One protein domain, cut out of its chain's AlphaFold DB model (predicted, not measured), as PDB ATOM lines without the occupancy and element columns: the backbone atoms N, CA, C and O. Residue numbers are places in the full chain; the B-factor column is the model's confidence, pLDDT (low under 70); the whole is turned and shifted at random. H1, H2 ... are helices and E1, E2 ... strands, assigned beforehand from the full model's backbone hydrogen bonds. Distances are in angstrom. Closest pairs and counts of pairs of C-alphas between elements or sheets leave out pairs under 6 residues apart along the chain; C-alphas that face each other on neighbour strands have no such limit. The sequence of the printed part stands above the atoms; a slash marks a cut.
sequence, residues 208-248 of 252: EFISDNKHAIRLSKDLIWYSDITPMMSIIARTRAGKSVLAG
ATOM      1  N   GLU A 208     186.572 201.052 187.988       60.53
ATOM      2  CA  GLU A 208     187.252 200.300 189.056       60.53
ATOM      3  C   GLU A 208     188.347 201.127 189.764       60.53
ATOM      4  O   GLU A 208     188.733 200.815 190.892       60.53
ATOM      5  N   PHE A 209     188.818 202.206 189.127       60.59
ATOM      6  CA  PHE A 209     189.845 203.117 189.639       60.59
ATOM      7  C   PHE A 209     189.287 204.478 190.081       60.59
ATOM      8  O   PHE A 209     190.044 205.302 190.605       60.59
ATOM      9  N   ILE A 210     187.982 204.720 189.885       61.31
ATOM     10  CA  ILE A 210     187.298 205.931 190.346       61.31
ATOM     11  C   ILE A 210     187.135 205.825 191.863       61.31
ATOM     12  O   ILE A 210     186.387 204.998 192.377       61.31
ATOM     13  N   SER A 211     187.869 206.667 192.583       60.34
ATOM     14  CA  SER A 211     187.618 206.919 193.999       60.34
ATOM     15  C   SER A 211     186.330 207.733 194.155       60.34
ATOM     16  O   SER A 211     186.023 208.566 193.303       60.34
ATOM     17  N   ASP A 212     185.620 207.575 195.278       67.62
ATOM     18  CA  ASP A 212     184.530 208.493 195.661       67.62
ATOM     19  C   ASP A 212     184.992 209.962 195.647       67.62
ATOM     20  O   ASP A 212     184.212 210.882 195.391       67.62
ATOM     21  N   ASN A 213     186.292 210.194 195.872       72.62
ATOM     22  CA  ASN A 213     186.907 211.481 195.616       72.62
ATOM     23  C   ASN A 213     187.188 211.650 194.111       72.62
ATOM     24  O   ASN A 213     188.127 211.072 193.571       72.62
ATOM     25  N   LYS A 214     186.432 212.552 193.469       74.75
ATOM     26  CA  LYS A 214     186.596 212.982 192.065       74.75
ATOM     27  C   LYS A 214     187.992 213.513 191.705       74.75
ATOM     28  O   LYS A 214     188.298 213.662 190.526       74.75
ATOM     29  N   HIS A 215     188.813 213.825 192.703       77.94
ATOM     30  CA  HIS A 215     190.189 214.274 192.533       77.94
ATOM     31  C   HIS A 215     191.222 213.160 192.727       77.94
ATOM     32  O   HIS A 215     192.408 213.428 192.547       77.94
ATOM     33  N   ALA A 216     190.815 211.932 193.054       81.25
ATOM     34  CA  ALA A 216     191.718 210.834 193.361       81.25
ATOM     35  C   ALA A 216     191.667 209.717 192.308       81.25
ATOM     36  O   ALA A 216     190.600 209.217 191.951       81.25
ATOM     37  N   ILE A 217     192.842 209.281 191.857       76.19
ATOM     38  CA  ILE A 217     193.023 208.115 190.989       76.19
ATOM     39  C   ILE A 217     193.807 207.072 191.777       76.19
ATOM     40  O   ILE A 217     194.944 207.313 192.191       76.19
ATOM     41  N   ARG A 218     193.216 205.892 191.983       72.31
ATOM     42  CA  ARG A 218     193.933 204.767 192.590       72.31
ATOM     43  C   ARG A 218     194.823 204.113 191.534       72.31
ATOM     44  O   ARG A 218     194.317 203.516 190.591       72.31
ATOM     45  N   LEU A 219     196.139 204.233 191.694       73.44
ATOM     46  CA  LEU A 219     197.137 203.675 190.779       73.44
ATOM     47  C   LEU A 219     197.582 202.261 191.184       73.44
ATOM     48  O   LEU A 219     197.898 201.441 190.327       73.44
ATOM     49  N   SER A 220     197.587 201.961 192.485       66.50
ATOM     50  CA  SER A 220     197.773 200.611 193.028       66.50
ATOM     51  C   SER A 220     197.072 200.451 194.381       66.50
ATOM     52  O   SER A 220     196.411 201.377 194.852       66.50
ATOM     53  N   LYS A 221     197.192 199.275 195.019       61.91
ATOM     54  CA  LYS A 221     196.581 198.995 196.333       61.91
ATOM     55  C   LYS A 221     196.945 200.051 197.384       61.91
ATOM     56  O   LYS A 221     196.062 200.504 198.106       61.91
ATOM     57  N   ASP A 222     198.208 200.471 197.389       63.34
ATOM     58  CA  ASP A 222     198.766 201.407 198.370       63.34
ATOM     59  C   ASP A 222     199.210 202.736 197.726       63.34
ATOM     60  O   ASP A 222     199.878 203.548 198.362       63.34
ATOM     61  N   LEU A 223     198.831 202.983 196.464       71.75
ATOM     62  CA  LEU A 223     199.169 204.200 195.728       71.75
ATOM     63  C   LEU A 223     197.905 204.866 195.191       71.75
ATOM     64  O   LEU A 223     197.299 204.409 194.220       71.75
ATOM     65  N   ILE A 224     197.526 205.981 195.809       81.19
ATOM     66  CA  ILE A 224     196.435 206.841 195.352       81.19
ATOM     67  C   ILE A 224     197.028 208.212 195.053       81.19
ATOM     68  O   ILE A 224     197.646 208.830 195.916       81.19
ATOM     69  N   TRP A 225     196.852 208.673 193.821       83.31
ATOM     70  CA  TRP A 225     197.243 210.015 193.420       83.31
ATOM     71  C   TRP A 225     196.062 210.973 193.567       83.31
ATOM     72  O   TRP A 225     194.964 210.668 193.109       83.31
ATOM     73  N   TYR A 226     196.308 212.130 194.178       84.81
ATOM     74  CA  TYR A 226     195.318 213.164 194.469       84.81
ATOM     75  C   TYR A 226     195.646 214.431 193.672       84.81
ATOM     76  O   TYR A 226     196.604 215.141 193.984       84.81
ATOM     77  N   SER A 227     194.856 214.706 192.636       82.88
ATOM     78  CA  SER A 227     195.006 215.867 191.743       82.88
ATOM     79  C   SER A 227     194.765 217.214 192.432       82.88
ATOM     80  O   SER A 227     195.285 218.232 191.985       82.88
ATOM     81  N   ASP A 228     194.010 217.225 193.531       84.00
ATOM     82  CA  ASP A 228     193.734 218.387 194.381       84.00
ATOM     83  C   ASP A 228     194.888 218.732 195.335       84.00
ATOM     84  O   ASP A 228     194.955 219.855 195.829       84.00
ATOM     85  N   ILE A 229     195.818 217.798 195.560       85.50
ATOM     86  CA  ILE A 229     197.007 218.002 196.403       85.50
ATOM     87  C   ILE A 229     198.257 218.159 195.533       85.50
ATOM     88  O   ILE A 229     199.044 219.084 195.716       85.50
ATOM     89  N   THR A 230     198.449 217.244 194.581       83.75
ATOM     90  CA  THR A 230     199.605 217.214 193.677       83.75
ATOM     91  C   THR A 230     199.106 217.226 192.232       83.75
ATOM     92  O   THR A 230     198.956 216.166 191.628       83.75
ATOM     93  N   PRO A 231     198.846 218.407 191.647       78.94
ATOM     94  CA  PRO A 231     198.175 218.515 190.349       78.94
ATOM     95  C   PRO A 231     199.025 218.013 189.174       78.94
ATOM     96  O   PRO A 231     198.499 217.748 188.097       78.94
ATOM     97  N   MET A 232     200.338 217.875 189.365       82.62
ATOM     98  CA  MET A 232     201.262 217.416 188.332       82.62
ATOM     99  C   MET A 232     201.556 215.921 188.487       82.62
ATOM    100  O   MET A 232     201.963 215.468 189.554       82.62
ATOM    101  N   MET A 233     201.411 215.168 187.394       80.25
ATOM    102  CA  MET A 233     201.837 213.772 187.275       80.25
ATOM    103  C   MET A 233     202.750 213.634 186.055       80.25
ATOM    104  O   MET A 233     202.409 214.099 184.969       80.25
ATOM    105  N   SER A 234     203.898 212.973 186.220       80.56
ATOM    106  CA  SER A 234     204.756 212.574 185.100       80.56
ATOM    107  C   SER A 234     204.715 211.060 184.942       80.56
ATOM    108  O   SER A 234     205.000 210.326 185.887       80.56
ATOM    109  N   ILE A 235     204.348 210.587 183.749       76.06
ATOM    110  CA  ILE A 235     204.304 209.161 183.417       76.06
ATOM    111  C   ILE A 235     205.577 208.813 182.651       76.06
ATOM    112  O   ILE A 235     205.720 209.123 181.466       76.06
ATOM    113  N   ILE A 236     206.500 208.129 183.322       79.19
ATOM    114  CA  ILE A 236     207.718 207.613 182.698       79.19
ATOM    115  C   ILE A 236     207.467 206.161 182.312       79.19
ATOM    116  O   ILE A 236     207.282 205.298 183.164       79.19
ATOM    117  N   ALA A 237     207.470 205.882 181.011       70.56
ATOM    118  CA  ALA A 237     207.369 204.517 180.512       70.56
ATOM    119  C   ALA A 237     208.173 204.332 179.222       70.56
ATOM    120  O   ALA A 237     208.308 205.261 178.410       70.56
ATOM    121  N   ARG A 238     208.652 203.101 178.996       62.94
ATOM    122  CA  ARG A 238     209.362 202.710 177.768       62.94
ATOM    123  C   ARG A 238     208.479 202.921 176.521       62.94
ATOM    124  O   ARG A 238     207.260 203.115 176.592       62.94
ATOM    125  N   THR A 239     209.091 202.952 175.340       58.78
ATOM    126  CA  THR A 239     208.361 203.033 174.062       58.78
ATOM    127  C   THR A 239     207.409 201.836 173.932       58.78
ATOM    128  O   THR A 239     207.789 200.723 174.272       58.78
ATOM    129  N   ARG A 240     206.168 202.068 173.471       55.47
ATOM    130  CA  ARG A 240     205.064 201.077 173.389       55.47
ATOM    131  C   ARG A 240     204.506 200.533 174.717       55.47
ATOM    132  O   ARG A 240     203.611 199.704 174.677       55.47
ATOM    133  N   ALA A 241     204.898 201.069 175.874       64.00
ATOM    134  CA  ALA A 241     204.320 200.689 177.174       64.00
ATOM    135  C   ALA A 241     202.920 201.290 177.459       64.00
ATOM    136  O   ALA A 241     202.493 201.354 178.604       64.00
ATOM    137  N   GLY A 242     202.224 201.819 176.446       63.94
ATOM    138  CA  GLY A 242     200.877 202.378 176.621       63.94
ATOM    139  C   GLY A 242     200.787 203.741 177.324       63.94
ATOM    140  O   GLY A 242     199.677 204.211 177.547       63.94
ATOM    141  N   LYS A 243     201.904 204.435 177.617       79.56
ATOM    142  CA  LYS A 243     201.877 205.758 178.289       79.56
ATOM    143  C   LYS A 243     200.982 206.801 177.614       79.56
ATOM    144  O   LYS A 243     200.330 207.573 178.303       79.56
ATOM    145  N   SER A 244     200.922 206.805 176.280       69.00
ATOM    146  CA  SER A 244     200.076 207.729 175.512       69.00
ATOM    147  C   SER A 244     198.589 207.400 175.629       69.00
ATOM    148  O   SER A 244     197.766 208.291 175.520       69.00
ATOM    149  N   VAL A 245     198.240 206.131 175.857       68.19
ATOM    150  CA  VAL A 245     196.851 205.723 176.111       68.19
ATOM    151  C   VAL A 245     196.454 206.122 177.532       68.19
ATOM    152  O   VAL A 245     195.371 206.662 177.732       68.19
ATOM    153  N   LEU A 246     197.360 205.927 178.500       69.88
ATOM    154  CA  LEU A 246     197.146 206.279 179.906       69.88
ATOM    155  C   LEU A 246     197.024 207.795 180.135       69.88
ATOM    156  O   LEU A 246     196.177 208.225 180.908       69.88
ATOM    157  N   ALA A 247     197.834 208.607 179.450       72.00
ATOM    158  CA  ALA A 247     197.787 210.069 179.542       72.00
ATOM    159  C   ALA A 247     196.563 210.704 178.840       72.00
ATOM    160  O   ALA A 247     196.381 211.917 178.912       72.00
ATOM    161  N   GLY A 248     195.730 209.894 178.177       64.19
ATOM    162  CA  GLY A 248     194.575 210.326 177.396       64.19
ATOM    163  C   GLY A 248     194.826 210.234 175.891       64.19
ATOM    164  O   GLY A 248     195.870 210.646 175.386       64.19
TER     165      GLY A 248
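What this domain is: This is residues 208 to 248 of the 252 residues of an uncharacterized protein of Streptococcus constellatus subsp. pharyngis SK1060 = CCUG 46377 (UniProt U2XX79). With little regular structure, this is a small two-stranded hairpin, E1 and E2, and a short helix H1 set away from it, joined by a long loop in which residues 236 to 242 stick out. Of 41 printed residues, 13 are in named elements, two strands and one helix in the order E1, E2, H1; the two strands make an antiparallel sheet in the order E1 - E2, and the class is mixed, helices and strands. It is only just loose, close to compact, with a radius of gyration of the C-alphas of 11.3 A and spans of 32 by 21 by 19 A.

How they stand to each other: Look first at E1, residues 216 to 220, and E2, residues 223 to 226, a hairpin of antiparallel neighbours at 163 degrees. N 217 and O 225, 2.8 A, are within hydrogen-bond range. H1, residues 243 to 246, is apart from E1; it is too short for an O i to N i+4 pair, but its one O i to N i+3 pair is within range.

Where its parts are: Find C-alpha 216 at (191.718, 210.834, 193.361); E1 runs 11.9 A from there. E2 spans 9.8 A and H1 5.0 A, ending at C-alpha 246 (197.146, 206.279, 179.906).

The domain as a whole: The farthest C-alphas, Asp 212 and Thr 239, are 32.6 A apart. The printed part has no cut; E2 to H1 is a long link. Mean pLDDT of the printed part is 72.3, with 17 residues under 70, among them 238 to 242.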